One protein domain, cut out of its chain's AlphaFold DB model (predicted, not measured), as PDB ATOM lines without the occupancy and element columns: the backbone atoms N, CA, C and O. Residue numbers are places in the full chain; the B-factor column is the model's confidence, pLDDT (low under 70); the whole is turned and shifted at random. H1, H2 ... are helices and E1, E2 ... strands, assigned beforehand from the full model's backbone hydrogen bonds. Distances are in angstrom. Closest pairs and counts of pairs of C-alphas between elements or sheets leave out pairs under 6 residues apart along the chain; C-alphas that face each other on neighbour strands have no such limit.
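Overview. This is residues 2 to 121 of the 121 residues of an uncharacterized protein of Arcobacter sp. L (UniProt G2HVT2). One strongly twisted six-stranded sheet, E1 to E6, runs through the middle; it curls round H1 on one side, while H2 crosses the E1 end on the other. The printed part has 120 residues, with two named helices and six named strands in the order H1 E1 E2 E3 H2 E4 E5 E6. The mixed sheet runs E1 E2 E3 E4 E5 E6, and the class is mixed, helices and strands. The whole is compact, with a radius of gyration of the C-alphas of 13.5 A and spans of 34 by 34 by 31 A.

Along the chain. Find C-alpha 2 at (72.544, 12.987, 71.136); from there H1, residues 2 to 19, runs 25.1 A. Next come E1, residues 26 to 34, 24.1 A, E2, residues 38 to 47, 27.5 A, and E3, residues 52 to 57. H2, residues 68 to 82, runs 20.8 A from (87.152, 21.624, 41.513). Then read E4, residues 91 to 98, E5, residues 101 to 107, and E6, residues 115 to 120, ending at (91.232, 26.796, 68.694).

Arrangement. Begin at parallel E3 and E4, where N 55 and O 93 are 2.8 A apart; with H2 between them they form a strand-helix-strand unit with a right-handed crossover. Two meanders, each strand the antiparallel neighbour of the one before, are E1 E2 E3, with N 28 to O 44 at 2.8 A and N 45 to O 54 at 2.8 A, and E4 E5 E6, with N 94 to O 105 at 2.8 A and N 104 to O 117 at 2.9 A. H1 is on one face of the sheet, two layers; its closest C-alphas to E1 are Ile 8 and Asn 27, 7.4 A. H2 is on the sheet at a height of 6.1 A, closest to E1 at the C-alphas of Ile 32 and Leu 74, 6.3 A. In H2 every O i to N i+4 pair is within hydrogen-bond range, in H1 12 of 14.

Size, cuts and confidence. The C-alphas of Glu 2 and Thr 112 are the two farthest apart, 37.2 A. The printed part has no cut and no long link. Mean pLDDT of the printed part is 89.1; residues 112 and 121 are under 70.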
ATOM      1  N   GLU A   2      71.650  12.086  70.391       70.06
ATOM      2  CA  GLU A   2      72.544  12.987  71.136       70.06
ATOM      3  C   GLU A   2      73.872  13.271  70.409       70.06
ATOM      4  O   GLU A   2      74.280  14.421  70.309       70.06
ATOM      5  N   GLU A   3      74.475  12.266  69.766       76.00
ATOM      6  CA  GLU A   3      75.715  12.441  68.987       76.00
ATOM      7  C   GLU A   3      75.574  13.403  67.795       76.00
ATOM      8  O   GLU A   3      76.449  14.233  67.566       76.00
ATOM      9  N   ILE A   4      74.464  13.334  67.049       77.50
ATOM     10  CA  ILE A   4      74.216  14.231  65.903       77.50
ATOM     11  C   ILE A   4      73.998  15.661  66.393       77.50
ATOM     12  O   ILE A   4      74.523  16.598  65.797       77.50
ATOM     13  N   LYS A   5      73.261  15.831  67.497       78.38
ATOM     14  CA  LYS A   5      73.054  17.146  68.103       78.38
ATOM     15  C   LYS A   5      74.384  17.755  68.555       78.38
ATOM     16  O   LYS A   5      74.669  18.892  68.205       78.38
ATOM     17  N   ASN A   6      75.237  16.963  69.205       86.62
ATOM     18  CA  ASN A   6      76.572  17.398  69.618       86.62
ATOM     19  C   ASN A   6      77.447  17.809  68.421       86.62
ATOM     20  O   ASN A   6      78.196  18.781  68.519       86.62
ATOM     21  N   LYS A   7      77.335  17.113  67.279       90.62
ATOM     22  CA  LYS A   7      78.016  17.510  66.035       90.62
ATOM     23  C   LYS A   7      77.493  18.836  65.484       90.62
ATOM     24  O   LYS A   7      78.296  19.710  65.176       90.62
ATOM     25  N   ILE A   8      76.173  19.001  65.369       92.25
ATOM     26  CA  ILE A   8      75.565  20.253  64.887       92.25
ATOM     27  C   ILE A   8      75.997  21.420  65.780       92.25
ATOM     28  O   ILE A   8      76.521  22.406  65.267       92.25
ATOM     29  N   ASP A   9      75.885  21.271  67.102       93.06
ATOM     30  CA  ASP A   9      76.284  22.295  68.071       93.06
ATOM     31  C   ASP A   9      77.774  22.663  67.922       93.06
ATOM     32  O   ASP A   9      78.139  23.843  67.970       93.06
ATOM     33  N   PHE A  10      78.642  21.672  67.685       93.69
ATOM     34  CA  PHE A  10      80.063  21.891  67.409       93.69
ATOM     35  C   PHE A  10      80.288  22.719  66.136       93.69
ATOM     36  O   PHE A  10      81.030  23.711  66.173       93.69
ATOM     37  N   PHE A  11      79.659  22.341  65.018       94.75
ATOM     38  CA  PHE A  11      79.822  23.047  63.747       94.75
ATOM     39  C   PHE A  11      79.243  24.454  63.810       94.75
ATOM     40  O   PHE A  11      79.910  25.397  63.394       94.75
ATOM     41  N   GLU A  12      78.059  24.636  64.394       94.69
ATOM     42  CA  GLU A  12      77.455  25.957  64.539       94.69
ATOM     43  C   GLU A  12      78.312  26.870  65.417       94.69
ATOM     44  O   GLU A  12      78.633  27.987  65.008       94.69
ATOM     45  N   LYS A  13      78.754  26.397  66.592       93.88
ATOM     46  CA  LYS A  13      79.619  27.168  67.500       93.88
ATOM     47  C   LYS A  13      80.886  27.648  66.792       93.88
ATOM     48  O   LYS A  13      81.277  28.808  66.947       93.88
ATOM     49  N   ASN A  14      81.544  26.771  66.040       93.94
ATOM     50  CA  ASN A  14      82.806  27.094  65.385       93.94
ATOM     51  C   ASN A  14      82.613  27.924  64.110       93.94
ATOM     52  O   ASN A  14      83.334  28.901  63.910       93.94
ATOM     53  N   LEU A  15      81.600  27.624  63.295       94.31
ATOM     54  CA  LEU A  15      81.311  28.380  62.080       94.31
ATOM     55  C   LEU A  15      80.825  29.800  62.398       94.31
ATOM     56  O   LEU A  15      81.224  30.739  61.706       94.31
ATOM     57  N   LYS A  16      80.077  30.003  63.496       94.31
ATOM     58  CA  LYS A  16      79.670  31.335  63.989       94.31
ATOM     59  C   LYS A  16      80.851  32.282  64.215       94.31
ATOM     60  O   LYS A  16      80.711  33.477  63.962       94.31
ATOM     61  N   LYS A  17      82.029  31.768  64.603       92.88
ATOM     62  CA  LYS A  17      83.265  32.569  64.747       92.88
ATOM     63  C   LYS A  17      83.710  33.194  63.412       92.88
ATOM     64  O   LYS A  17      84.334  34.253  63.412       92.88
ATOM     65  N   ILE A  18      83.373  32.554  62.288       92.25
ATOM     66  CA  ILE A  18      83.746  32.963  60.928       92.25
ATOM     67  C   ILE A  18      82.620  33.782  60.282       92.25
ATOM     68  O   ILE A  18      82.857  34.892  59.809       92.25
ATOM     69  N   VAL A  19      81.397  33.244  60.258       92.56
ATOM     70  CA  VAL A  19      80.275  33.825  59.495       92.56
ATOM     71  C   VAL A  19      79.515  34.910  60.251       92.56
ATOM     72  O   VAL A  19      78.888  35.746  59.609       92.56
ATOM     73  N   LYS A  20      79.593  34.930  61.592       92.12
ATOM     74  CA  LYS A  20      78.941  35.921  62.471       92.12
ATOM     75  C   LYS A  20      77.427  36.062  62.238       92.12
ATOM     76  O   LYS A  20      76.882  37.157  62.342       92.12
ATOM     77  N   LYS A  21      76.761  34.952  61.919       91.62
ATOM     78  CA  LYS A  21      75.308  34.840  61.727       91.62
ATOM     79  C   LYS A  21      74.773  33.669  62.535       91.62
ATOM     80  O   LYS A  21      75.522  32.733  62.807       91.62
ATOM     81  N   ASP A  22      73.493  33.704  62.880       92.69
ATOM     82  CA  ASP A  22      72.823  32.510  63.379       92.69
ATOM     83  C   ASP A  22      72.662  31.485  62.265       92.69
ATOM     84  O   ASP A  22      72.402  31.836  61.115       92.69
ATOM     85  N   LEU A  23      72.879  30.226  62.630       94.06
ATOM     86  CA  LEU A  23      72.937  29.095  61.723       94.06
ATOM     87  C   LEU A  23      71.803  28.135  62.047       94.06
ATOM     88  O   LEU A  23      71.372  28.055  63.198       94.06
ATOM     89  N   LYS A  24      71.326  27.446  61.015       92.31
ATOM     90  CA  LYS A  24      70.345  26.365  61.116       92.31
ATOM     91  C   LYS A  24      70.834  25.183  60.294       92.31
ATOM     92  O   LYS A  24      70.293  24.883  59.228       92.31
ATOM     93  N   LEU A  25      71.892  24.540  60.777       94.31
ATOM     94  CA  LEU A  25      72.512  23.431  60.060       94.31
ATOM     95  C   LEU A  25      71.607  22.192  60.084       94.31
ATOM     96  O   LEU A  25      71.192  21.717  61.141       94.31
ATOM     97  N   LYS A  26      71.347  21.622  58.905       92.62
ATOM     98  CA  LYS A  26      70.690  20.318  58.749       92.62
ATOM     99  C   LYS A  26      71.712  19.272  58.337       92.62
ATOM    100  O   LYS A  26      72.405  19.467  57.346       92.62
ATOM    101  N   ASN A  27      71.800  18.189  59.103       93.75
ATOM    102  CA  ASN A  27      72.701  17.073  58.832       93.75
ATOM    103  C   ASN A  27      72.156  16.185  57.711       93.75
ATOM    104  O   ASN A  27      71.066  15.635  57.849       93.75
ATOM    105  N   GLU A  28      72.956  15.970  56.678       93.75
ATOM    106  CA  GLU A  28      72.609  15.185  55.501       93.75
ATOM    107  C   GLU A  28      73.777  14.291  55.067       93.75
ATOM    108  O   GLU A  28      74.908  14.386  55.551       93.75
ATOM    109  N   ASN A  29      73.494  13.377  54.141       93.31
ATOM    110  CA  ASN A  29      74.519  12.575  53.486       93.31
ATOM    111  C   ASN A  29      74.217  12.383  52.001       93.31
ATOM    112  O   ASN A  29      73.058  12.349  51.557       93.31
ATOM    113  N   ILE A  30      75.281  12.227  51.219       94.19
ATOM    114  CA  ILE A  30      75.160  11.916  49.804       94.19
ATOM    115  C   ILE A  30      76.292  11.024  49.326       94.19
ATOM    116  O   ILE A  30      77.443  11.216  49.692       94.19
ATOM    117  N   GLU A  31      75.963  10.040  48.499       94.38
ATOM    118  CA  GLU A  31      76.962   9.200  47.850       94.38
ATOM    119  C   GLU A  31      77.425   9.856  46.544       94.38
ATOM    120  O   GLU A  31      76.607  10.213  45.682       94.38
ATOM    121  N   ILE A  32      78.740  10.006  46.392       93.31
ATOM    122  CA  ILE A  32      79.379  10.464  45.158       93.31
ATOM    123  C   ILE A  32      80.314   9.383  44.622       93.31
ATOM    124  O   ILE A  32      80.898   8.616  45.380       93.31
ATOM    125  N   ASN A  33      80.475   9.346  43.300       90.06
ATOM    126  CA  ASN A  33      81.428   8.459  42.640       90.06
ATOM    127  C   ASN A  33      82.634   9.274  42.186       90.06
ATOM    128  O   ASN A  33      82.527  10.076  41.258       90.06
ATOM    129  N   VAL A  34      83.779   9.045  42.819       84.19
ATOM    130  CA  VAL A  34      85.041   9.712  42.495       84.19
ATOM    131  C   VAL A  34      85.973   8.707  41.828       84.19
ATOM    132  O   VAL A  34      86.087   7.562  42.256       84.19
ATOM    133  N   LYS A  35      86.665   9.122  40.761       78.12
ATOM    134  CA  LYS A  35      87.473   8.212  39.925       78.12
ATOM    135  C   LYS A  35      88.529   7.415  40.700       78.12
ATOM    136  O   LYS A  35      88.834   6.297  40.304       78.12
ATOM    137  N   VAL A  36      89.110   8.001  41.749       77.19
ATOM    138  CA  VAL A  36      90.225   7.404  42.506       77.19
ATOM    139  C   VAL A  36      89.730   6.573  43.689       77.19
ATOM    140  O   VAL A  36      90.237   5.482  43.926       77.19
ATOM    141  N   THR A  37      88.748   7.077  44.434       79.69
ATOM    142  CA  THR A  37      88.271   6.463  45.682       79.69
ATOM    143  C   THR A  37      87.057   5.555  45.489       79.69
ATOM    144  O   THR A  37      86.771   4.742  46.364       79.69
ATOM    145  N   GLY A  38      86.386   5.628  44.336       86.81
ATOM    146  CA  GLY A  38      85.151   4.899  44.063       86.81
ATOM    147  C   GLY A  38      83.926   5.608  44.639       86.81
ATOM    148  O   GLY A  38      83.894   6.837  44.724       86.81
ATOM    149  N   ALA A  39      82.903   4.830  44.988       91.50
ATOM    150  CA  ALA A  39      81.721   5.338  45.675       91.50
ATOM    151  C   ALA A  39      82.075   5.684  47.127       91.50
ATOM    152  O   ALA A  39      82.599   4.842  47.860       91.50
ATOM    153  N   GLU A  40      81.783   6.910  47.546       93.50
ATOM    154  CA  GLU A  40      82.008   7.373  48.910       93.50
ATOM    155  C   GLU A  40      80.805   8.177  49.404       93.50
ATOM    156  O   GLU A  40      80.275   9.039  48.699       93.50
ATOM    157  N   ALA A  41      80.367   7.885  50.630       92.94
ATOM    158  CA  ALA A  41      79.342   8.660  51.310       92.94
ATOM    159  C   ALA A  41      79.975   9.906  51.937       92.94
ATOM    160  O   ALA A  41      80.879   9.807  52.764       92.94
ATOM    161  N   ILE A  42      79.465  11.072  51.559       94.44
ATOM    162  CA  ILE A  42      79.913  12.380  52.020       94.44
ATOM    163  C   ILE A  42      78.895  12.904  53.036       94.44
ATOM    164  O   ILE A  42      77.773  13.251  52.651       94.44
ATOM    165  N   PRO A  43      79.244  12.933  54.331       93.25
ATOM    166  CA  PRO A  43      78.449  13.590  55.355       93.25
ATOM    167  C   PRO A  43      78.635  15.106  55.270       93.25
ATOM    168  O   PRO A  43      79.760  15.609  55.196       93.25
ATOM    169  N   PHE A  44      77.527  15.841  55.287       94.38
ATOM    170  CA  PHE A  44      77.557  17.295  55.206       94.38
ATOM    171  C   PHE A  44      76.415  17.935  55.991       94.38
ATOM    172  O   PHE A  44      75.428  17.291  56.341       94.38
ATOM    173  N   PHE A  45      76.545  19.233  56.242       95.12
ATOM    174  CA  PHE A  45      75.493  20.061  56.803       95.12
ATOM    175  C   PHE A  45      75.150  21.189  55.847       95.12
ATOM    176  O   PHE A  45      76.047  21.804  55.273       95.12
ATOM    177  N   ILE A  46      73.866  21.487  55.700       93.81
ATOM    178  CA  ILE A  46      73.394  22.570  54.837       93.81
ATOM    179  C   ILE A  46      72.562  23.570  55.629       93.81
ATOM    180  O   ILE A  46      71.755  23.195  56.481       93.81
ATOM    181  N   ASP A  47      72.763  24.846  55.322       94.00
ATOM    182  CA  ASP A  47      71.900  25.940  55.746       94.00
ATOM    183  C   ASP A  47      71.552  26.766  54.507       94.00
ATOM    184  O   ASP A  47      72.350  27.565  54.008       94.00
ATOM    185  N   SER A  48      70.350  26.522  53.989       90.56
ATOM    186  CA  SER A  48      69.830  27.190  52.799       90.56
ATOM    187  C   SER A  48      69.481  28.659  53.045       90.56
ATOM    188  O   SER A  48      69.541  29.449  52.109       90.56
ATOM    189  N   GLU A  49      69.159  29.052  54.285       90.62
ATOM    190  CA  GLU A  49      68.852  30.452  54.619       90.62
ATOM    191  C   GLU A  49      70.114  31.317  54.510       90.62
ATOM    192  O   GLU A  49      70.075  32.443  54.014       90.62
ATOM    193  N   ASN A  50      71.250  30.769  54.942       92.62
ATOM    194  CA  ASN A  50      72.549  31.427  54.864       92.62
ATOM    195  C   ASN A  50      73.369  31.050  53.621       92.62
ATOM    196  O   ASN A  50      74.495  31.540  53.493       92.62
ATOM    197  N   GLN A  51      72.824  30.215  52.730       92.25
ATOM    198  CA  GLN A  51      73.477  29.706  51.518       92.25
ATOM    199  C   GLN A  51      74.884  29.162  51.799       92.25
ATOM    200  O   GLN A  51      75.886  29.600  51.227       92.25
ATOM    201  N   LEU A  52      74.979  28.219  52.733       93.69
ATOM    202  CA  LEU A  52      76.245  27.587  53.087       93.69
ATOM    203  C   LEU A  52      76.132  26.079  53.218       93.69
ATOM    204  O   LEU A  52      75.069  25.522  53.502       93.69
ATOM    205  N   LEU A  53      77.277  25.438  53.014       95.12
ATOM    206  CA  LEU A  53      77.431  24.003  53.122       95.12
ATOM    207  C   LEU A  53      78.721  23.666  53.866       95.12
ATOM    208  O   LEU A  53      79.769  24.258  53.610       95.12
ATOM    209  N   VAL A  54      78.639  22.718  54.794       95.56
ATOM    210  CA  VAL A  54      79.743  22.279  55.646       95.56
ATOM    211  C   VAL A  54      80.024  20.804  55.398       95.56
ATOM    212  O   VAL A  54      79.117  19.991  55.527       95.56
ATOM    213  N   ILE A  55      81.263  20.443  55.080       95.38
ATOM    214  CA  ILE A  55      81.707  19.052  54.944       95.38
ATOM    215  C   ILE A  55      82.340  18.593  56.262       95.38
ATOM    216  O   ILE A  55      83.227  19.269  56.792       95.38
ATOM    217  N   ASP A  56      81.872  17.457  56.795       94.00
ATOM    218  CA  ASP A  56      82.360  16.867  58.052       94.00
ATOM    219  C   ASP A  56      83.618  16.023  57.811       94.00
ATOM    220  O   ASP A  56      83.547  14.802  57.803       94.00
ATOM    221  N   GLU A  57      84.777  16.653  57.631       92.31
ATOM    222  CA  GLU A  57      86.081  15.957  57.634       92.31
ATOM    223  C   GLU A  57      86.713  15.886  59.032       92.31
ATOM    224  O   GLU A  57      87.761  15.275  59.235       92.31
ATOM    225  N   TYR A  58      86.079  16.509  60.027       91.69
ATOM    226  CA  TYR A  58      86.622  16.606  61.374       91.69
ATOM    227  C   TYR A  58      86.308  15.339  62.168       91.69
ATOM    228  O   TYR A  58      87.171  14.795  62.859       91.69
ATOM    229  N   PHE A  59      85.067  14.850  62.067       90.50
ATOM    230  CA  PHE A  59      84.639  13.611  62.710       90.50
ATOM    231  C   PHE A  59      84.625  12.419  61.756       90.50
ATOM    232  O   PHE A  59      84.351  11.305  62.209       90.50
ATOM    233  N   GLN A  60      84.826  12.621  60.453       90.00
ATOM    234  CA  GLN A  60      84.729  11.561  59.449       90.00
ATOM    235  C   GLN A  60      85.989  11.528  58.600       90.00
ATOM    236  O   GLN A  60      86.555  12.554  58.247       90.00
ATOM    237  N   ASN A  61      86.421  10.318  58.267       86.94
ATOM    238  CA  ASN A  61      87.592  10.112  57.433       86.94
ATOM    239  C   ASN A  61      87.161  10.018  55.965       86.94
ATOM    240  O   ASN A  61      86.920   8.917  55.465       86.94
ATOM    241  N   ILE A  62      87.016  11.175  55.316       89.81
ATOM    242  CA  ILE A  62      86.689  11.277  53.890       89.81
ATOM    243  C   ILE A  62      87.982  11.141  53.081       89.81
ATOM    244  O   ILE A  62      88.954  11.855  53.312       89.81
ATOM    245  N   LYS A  63      88.003  10.214  52.123       89.81
ATOM    246  CA  LYS A  63      89.160   9.965  51.250       89.81
ATOM    247  C   LYS A  63      89.153  10.847  50.005       89.81
ATOM    248  O   LYS A  63      90.186  10.981  49.347       89.81
ATOM    249  N   THR A  64      87.996  11.389  49.637       89.94
ATOM    250  CA  THR A  64      87.843  12.296  48.499       89.94
ATOM    251  C   THR A  64      88.706  13.544  48.668       89.94
ATOM    252  O   THR A  64      88.581  14.288  49.633       89.94
ATOM    253  N   PHE A  65      89.552  13.806  47.672       88.50
ATOM    254  CA  PHE A  65      90.295  15.057  47.572       88.50
ATOM    255  C   PHE A  65      89.429  16.142  46.920       88.50
ATOM    256  O   PHE A  65      88.962  15.964  45.793       88.50
ATOM    257  N   TRP A  66      89.237  17.281  47.585       88.06
ATOM    258  CA  TRP A  66      88.327  18.344  47.134       88.06
ATOM    259  C   TRP A  66      88.928  19.310  46.110       88.06
ATOM    260  O   TRP A  66      89.034  20.524  46.327       88.06
ATOM    261  N   ASP A  67      89.280  18.774  44.944       86.81
ATOM    262  CA  ASP A  67      89.525  19.588  43.757       86.81
ATOM    263  C   ASP A  67      88.218  20.168  43.177       86.81
ATOM    264  O   ASP A  67      87.111  19.890  43.641       86.81
ATOM    265  N   THR A  68      88.331  21.026  42.164       86.19
ATOM    266  CA  THR A  68      87.152  21.624  41.513       86.19
ATOM    267  C   THR A  68      86.220  20.573  40.901       86.19
ATOM    268  O   THR A  68      85.008  20.752  40.954       86.19
ATOM    269  N   THR A  69      86.751  19.461  40.384       89.38
ATOM    270  CA  THR A  69      85.955  18.400  39.748       89.38
ATOM    271  C   THR A  69      85.085  17.676  40.772       89.38
ATOM    272  O   THR A  69      83.882  17.526  40.576       89.38
ATOM    273  N   ASN A  70      85.674  17.246  41.885       90.19
ATOM    274  CA  ASN A  70      84.970  16.501  42.923       90.19
ATOM    275  C   ASN A  70      83.969  17.390  43.668       90.19
ATOM    276  O   ASN A  70      82.875  16.931  43.992       90.19
ATOM    277  N   VAL A  71      84.288  18.678  43.857       89.94
ATOM    278  CA  VAL A  71      83.319  19.662  44.364       89.94
ATOM    279  C   VAL A  71      82.138  19.808  43.399       89.94
ATOM    280  O   VAL A  71      80.997  19.750  43.843       89.94
ATOM    281  N   GLN A  72      82.369  19.917  42.086       90.12
ATOM    282  CA  GLN A  72      81.282  19.981  41.096       90.12
ATOM    283  C   GLN A  72      80.404  18.720  41.096       90.12
ATOM    284  O   GLN A  72      79.181  18.834  41.042       90.12
ATOM    285  N   ILE A  73      81.000  17.527  41.206       91.75
ATOM    286  CA  ILE A  73      80.248  16.265  41.317       91.75
ATOM    287  C   ILE A  73      79.347  16.281  42.557       91.75
ATOM    288  O   ILE A  73      78.166  15.942  42.463       91.75
ATOM    289  N   LEU A  74      79.892  16.681  43.709       92.19
ATOM    290  CA  LEU A  74      79.137  16.789  44.956       92.19
ATOM    291  C   LEU A  74      77.956  17.754  44.813       92.19
ATOM    292  O   LEU A  74      76.833  17.423  45.186       92.19
ATOM    293  N   VAL A  75      78.201  18.925  44.238       91.00
ATOM    294  CA  VAL A  75      77.200  19.980  44.057       91.00
ATOM    295  C   VAL A  75      76.052  19.504  43.181       91.00
ATOM    296  O   VAL A  75      74.905  19.578  43.608       91.00
ATOM    297  N   GLN A  76      76.351  18.955  42.000       91.06
ATOM    298  CA  GLN A  76      75.327  18.429  41.092       91.06
ATOM    299  C   GLN A  76      74.491  17.345  41.768       91.06
ATOM    300  O   GLN A  76      73.285  17.235  41.558       91.06
ATOM    301  N   LYS A  77      75.124  16.507  42.592       92.31
ATOM    302  CA  LYS A  77      74.424  15.473  43.351       92.31
ATOM    303  C   LYS A  77      73.481  16.083  44.391       92.31
ATOM    304  O   LYS A  77      72.353  15.610  44.508       92.31
ATOM    305  N   ILE A  78      73.914  17.116  45.110       91.69
ATOM    306  CA  ILE A  78      73.093  17.799  46.119       91.69
ATOM    307  C   ILE A  78      71.917  18.519  45.462       91.69
ATOM    308  O   ILE A  78      70.786  18.314  45.889       91.69
ATOM    309  N   GLU A  79      72.170  19.293  44.407       91.19
ATOM    310  CA  GLU A  79      71.141  20.002  43.637       91.19
ATOM    311  C   GLU A  79      70.031  19.048  43.188       91.19
ATOM    312  O   GLU A  79      68.860  19.269  43.480       91.19
ATOM    313  N   ASN A  80      70.413  17.913  42.595       89.62
ATOM    314  CA  ASN A  80      69.464  16.901  42.136       89.62
ATOM    315  C   ASN A  80      68.713  16.191  43.275       89.62
ATOM    316  O   ASN A  80      67.557  15.822  43.103       89.62
ATOM    317  N   LYS A  81      69.372  15.917  44.410       89.81
ATOM    318  CA  LYS A  81      68.779  15.120  45.502       89.81
ATOM    319  C   LYS A  81      67.889  15.953  46.423       89.81
ATOM    320  O   LYS A  81      66.923  15.421  46.962       89.81
ATOM    321  N   PHE A  82      68.246  17.213  46.641       85.31
ATOM    322  CA  PHE A  82      67.602  18.082  47.624       85.31
ATOM    323  C   PHE A  82      66.826  19.238  46.988       85.31
ATOM    324  O   PHE A  82      66.294  20.060  47.727       85.31
ATOM    325  N   GLU A  83      66.770  19.301  45.651       84.00
ATOM    326  CA  GLU A  83      66.067  20.346  44.889       84.00
ATOM    327  C   GLU A  83      66.502  21.762  45.314       84.00
ATOM    328  O   GLU A  83      65.709  22.699  45.389       84.00
ATOM    329  N   VAL A  84      67.791  21.908  45.644       82.06
ATOM    330  CA  VAL A  84      68.382  23.184  46.055       82.06
ATOM    331  C   VAL A  84      68.840  23.928  44.813       82.06
ATOM    332  O   VAL A  84      69.921  23.659  44.288       82.06
ATOM    333  N   GLU A  85      68.030  24.885  44.374       78.94
ATOM    334  CA  GLU A  85      68.411  25.815  43.313       78.94
ATOM    335  C   GLU A  85      69.610  26.673  43.750       78.94
ATOM    336  O   GLU A  85      69.781  27.008  44.929       78.94
ATOM    337  N   ASP A  86      70.460  27.037  42.787       83.44
ATOM    338  CA  ASP A  86      71.573  27.970  42.988       83.44
ATOM    339  C   ASP A  86      72.609  27.549  44.044       83.44
ATOM    340  O   ASP A  86      73.325  28.390  44.598       83.44
ATOM    341  N   ILE A  87      72.780  26.242  44.274       87.75
ATOM    342  CA  ILE A  87      73.841  25.678  45.129       87.75
ATOM    343  C   ILE A  87      75.249  26.188  44.735       87.75
ATOM    344  O   ILE A  87      76.155  26.272  45.560       87.75
ATOM    345  N   GLN A  88      75.420  26.623  43.485       84.31
ATOM    346  CA  GLN A  88      76.614  27.301  42.973       84.31
ATOM    347  C   GLN A  88      76.997  28.594  43.692       84.31
ATOM    348  O   GLN A  88      78.181  28.920  43.805       84.31
ATOM    349  N   ASN A  89      76.005  29.292  44.240       87.56
ATOM    350  CA  ASN A  89      76.198  30.510  45.011       87.56
ATOM    351  C   ASN A  89      76.532  30.222  46.480       87.56
ATOM    352  O   ASN A  89      76.889  31.144  47.216       87.56
ATOM    353  N   TYR A  90      76.438  28.960  46.915       91.75
ATOM    354  CA  TYR A  90      76.686  28.605  48.302       91.75
ATOM    355  C   TYR A  90      78.177  28.671  48.610       91.75
ATOM    356  O   TYR A  90      79.045  28.372  47.783       91.75
ATOM    357  N   LYS A  91      78.478  29.038  49.854       92.75
ATOM    358  CA  LYS A  91      79.841  28.997  50.370       92.75
ATOM    359  C   LYS A  91      80.108  27.661  51.051       92.75
ATOM    360  O   LYS A  91      79.386  27.263  51.963       92.75
ATOM    361  N   PHE A  92      81.172  26.996  50.619       93.75
ATOM    362  CA  PHE A  92      81.568  25.687  51.118       93.75
ATOM    363  C   PHE A  92      82.598  25.852  52.230       93.75
ATOM    364  O   PHE A  92      83.514  26.677  52.126       93.75
ATOM    365  N   TYR A  93      82.444  25.061  53.285       95.12
ATOM    366  CA  TYR A  93      83.319  25.009  54.446       95.12
ATOM    367  C   TYR A  93      83.724  23.560  54.704       95.12
ATOM    368  O   TYR A  93      82.890  22.727  55.031       95.12
ATOM    369  N   PHE A  94      85.004  23.262  54.576       94.56
ATOM    370  CA  PHE A  94      85.577  21.946  54.818       94.56
ATOM    371  C   PHE A  94      86.249  22.002  56.184       94.56
ATOM    372  O   PHE A  94      87.161  22.808  56.389       94.56
ATOM    373  N   PHE A  95      85.715  21.246  57.141       94.69
ATOM    374  CA  PHE A  95      86.226  21.213  58.507       94.69
ATOM    375  C   PHE A  95      87.169  20.037  58.648       94.69
ATOM    376  O   PHE A  95      86.718  18.911  58.779       94.69
ATOM    377  N   GLU A  96      88.461  20.310  58.661       91.88
ATOM    378  CA  GLU A  96      89.514  19.317  58.800       91.88
ATOM    379  C   GLU A  96      90.014  19.305  60.254       91.88
ATOM    380  O   GLU A  96      90.071  20.342  60.932       91.88
ATOM    381  N   LYS A  97      90.392  18.123  60.745       89.31
ATOM    382  CA  LYS A  97      91.068  17.975  62.035       89.31
ATOM    383  C   LYS A  97      92.580  17.940  61.826       89.31
ATOM    384  O   LYS A  97      93.088  17.003  61.218       89.31
ATOM    385  N   ASP A  98      93.289  18.916  62.385       87.19
ATOM    386  CA  ASP A  98      94.754  18.968  62.383       87.19
ATOM    387  C   ASP A  98      95.271  18.913  63.823       87.19
ATOM    388  O   ASP A  98      95.219  19.901  64.556       87.19
ATOM    389  N   GLU A  99      95.704  17.728  64.255       84.69
ATOM    390  CA  GLU A  99      96.071  17.434  65.645       84.69
ATOM    391  C   GLU A  99      94.975  17.865  66.648       84.69
ATOM    392  O   GLU A  99      93.943  17.200  66.783       84.69
ATOM    393  N   ASN A 100      95.199  18.986  67.345       80.88
ATOM    394  CA  ASN A 100      94.306  19.595  68.336       80.88
ATOM    395  C   ASN A 100      93.671  20.908  67.840       80.88
ATOM    396  O   ASN A 100      93.171  21.701  68.639       80.88
ATOM    397  N   LYS A 101      93.743  21.185  66.539       88.00
ATOM    398  CA  LYS A 101      93.181  22.372  65.898       88.00
ATOM    399  C   LYS A 101      92.079  21.981  64.926       88.00
ATOM    400  O   LYS A 101      92.084  20.906  64.328       88.00
ATOM    401  N   ILE A 102      91.156  22.915  64.737       92.06
ATOM    402  CA  ILE A 102      90.166  22.846  63.671       92.06
ATOM    403  C   ILE A 102      90.680  23.726  62.537       92.06
ATOM    404  O   ILE A 102      90.882  24.931  62.726       92.06
ATOM    405  N   ILE A 103      90.870  23.136  61.364       94.25
ATOM    406  CA  ILE A 103      91.191  23.872  60.146       94.25
ATOM    407  C   ILE A 103      89.914  23.973  59.332       94.25
ATOM    408  O   ILE A 103      89.298  22.970  58.994       94.25
ATOM    409  N   VAL A 104      89.494  25.198  59.030       94.69
ATOM    410  CA  VAL A 104      88.329  25.437  58.178       94.69
ATOM    411  C   VAL A 104      88.802  26.007  56.858       94.69
ATOM    412  O   VAL A 104      89.173  27.182  56.767       94.69
ATOM    413  N   THR A 105      88.770  25.177  55.825       93.50
ATOM    414  CA  THR A 105      89.004  25.597  54.449       93.50
ATOM    415  C   THR A 105      87.682  26.093  53.868       93.50
ATOM    416  O   THR A 105      86.655  25.438  54.003       93.50
ATOM    417  N   THR A 106      87.662  27.255  53.216       92.19
ATOM    418  CA  THR A 106      86.458  27.764  52.552       92.19
ATOM    419  C   THR A 106      86.709  28.181  51.115       92.19
ATOM    420  O   THR A 106      87.752  28.758  50.787       92.19
ATOM    421  N   ARG A 107      85.724  27.898  50.263       88.31
ATOM    422  CA  ARG A 107      85.716  28.241  48.841       88.31
ATOM    423  C   ARG A 107      84.286  28.329  48.313       88.31
ATOM    424  O   ARG A 107      83.359  27.782  48.905       88.31
ATOM    425  N   ASN A 108      84.145  28.974  47.164       84.00
ATOM    426  CA  ASN A 108      82.980  28.807  46.296       84.00
ATOM    427  C   ASN A 108      83.333  27.759  45.226       84.00
ATOM    428  O   ASN A 108      84.519  27.454  45.042       84.00
ATOM    429  N   ILE A 109      82.339  27.229  44.511       76.12
ATOM    430  CA  ILE A 109      82.557  26.195  43.481       76.12
ATOM    431  C   ILE A 109      83.570  26.669  42.436       76.12
ATOM    432  O   ILE A 109      84.618  26.044  42.256       76.12
ATOM    433  N   ASP A 110      83.296  27.829  41.839       70.38
ATOM    434  CA  ASP A 110      84.056  28.371  40.707       70.38
ATOM    435  C   ASP A 110      85.242  29.247  41.131       70.38
ATOM    436  O   ASP A 110      85.939  29.840  40.306       70.38
ATOM    437  N   SER A 111      85.499  29.347  42.438       70.00
ATOM    438  CA  SER A 111      86.602  30.143  42.964       70.00
ATOM    439  C   SER A 111      87.862  29.297  43.112       70.00
ATOM    440  O   SER A 111      87.903  28.346  43.890       70.00
ATOM    441  N   THR A 112      88.941  29.722  42.456       69.25
ATOM    442  CA  THR A 112      90.304  29.255  42.759       69.25
ATOM    443  C   THR A 112      90.857  29.870  44.045       69.25
ATOM    444  O   THR A 112      91.847  29.387  44.594       69.25
ATOM    445  N   LYS A 113      90.224  30.937  44.555       77.94
ATOM    446  CA  LYS A 113      90.571  31.529  45.846       77.94
ATOM    447  C   LYS A 113      90.010  30.662  46.962       77.94
ATOM    448  O   LYS A 113      88.793  30.504  47.084       77.94
ATOM    449  N   ILE A 114      90.923  30.164  47.780       85.56
ATOM    450  CA  ILE A 114      90.657  29.410  48.997       85.56
ATOM    451  C   ILE A 114      91.053  30.299  50.175       85.56
ATOM    452  O   ILE A 114      92.090  30.959  50.137       85.56
ATOM    453  N   SER A 115      90.232  30.337  51.220       90.56
ATOM    454  CA  SER A 115      90.624  30.909  52.514       90.56
ATOM    455  C   SER A 115      90.718  29.796  53.546       90.56
ATOM    456  O   SER A 115      89.944  28.845  53.492       90.56
ATOM    457  N   LYS A 116      91.661  29.912  54.479       93.69
ATOM    458  CA  LYS A 116      91.825  28.966  55.582       93.69
ATOM    459  C   LYS A 116      91.728  29.703  56.908       93.69
ATOM    460  O   LYS A 116      92.277  30.795  57.045       93.69
ATOM    461  N   TYR A 117      91.042  29.096  57.866       93.00
ATOM    462  CA  TYR A 117      90.939  29.581  59.235       93.00
ATOM    463  C   TYR A 117      91.443  28.506  60.185       93.00
ATOM    464  O   TYR A 117      91.015  27.359  60.099       93.00
ATOM    465  N   GLU A 118      92.311  28.893  61.113       93.06
ATOM    466  CA  GLU A 118      92.668  28.052  62.251       93.06
ATOM    467  C   GLU A 118      91.795  28.451  63.437       93.06
ATOM    468  O   GLU A 118      91.839  29.597  63.896       93.06
ATOM    469  N   LEU A 119      90.996  27.513  63.939       89.94
ATOM    470  CA  LEU A 119      90.223  27.704  65.157       89.94
ATOM    471  C   LEU A 119      90.849  26.871  66.274       89.94
ATOM    472  O   LEU A 119      91.200  25.704  66.098       89.94
ATOM    473  N   LYS A 120      90.975  27.500  67.440       77.81
ATOM    474  CA  LYS A 120      91.232  26.796  68.694       77.81
ATOM    475  C   LYS A 120      89.886  26.303  69.226       77.81
ATOM    476  O   LYS A 120      88.919  27.082  69.221       77.81
ATOM    477  N   ASP A 121      89.845  25.026  69.592       61.47
ATOM    478  CA  ASP A 121      88.677  24.386  70.207       61.47
ATOM    479  C   ASP A 121      88.331  25.033  71.562       61.47
ATOM    480  O   ASP A 121      89.284  25.356  72.312       61.47
TER     481      ASP A 121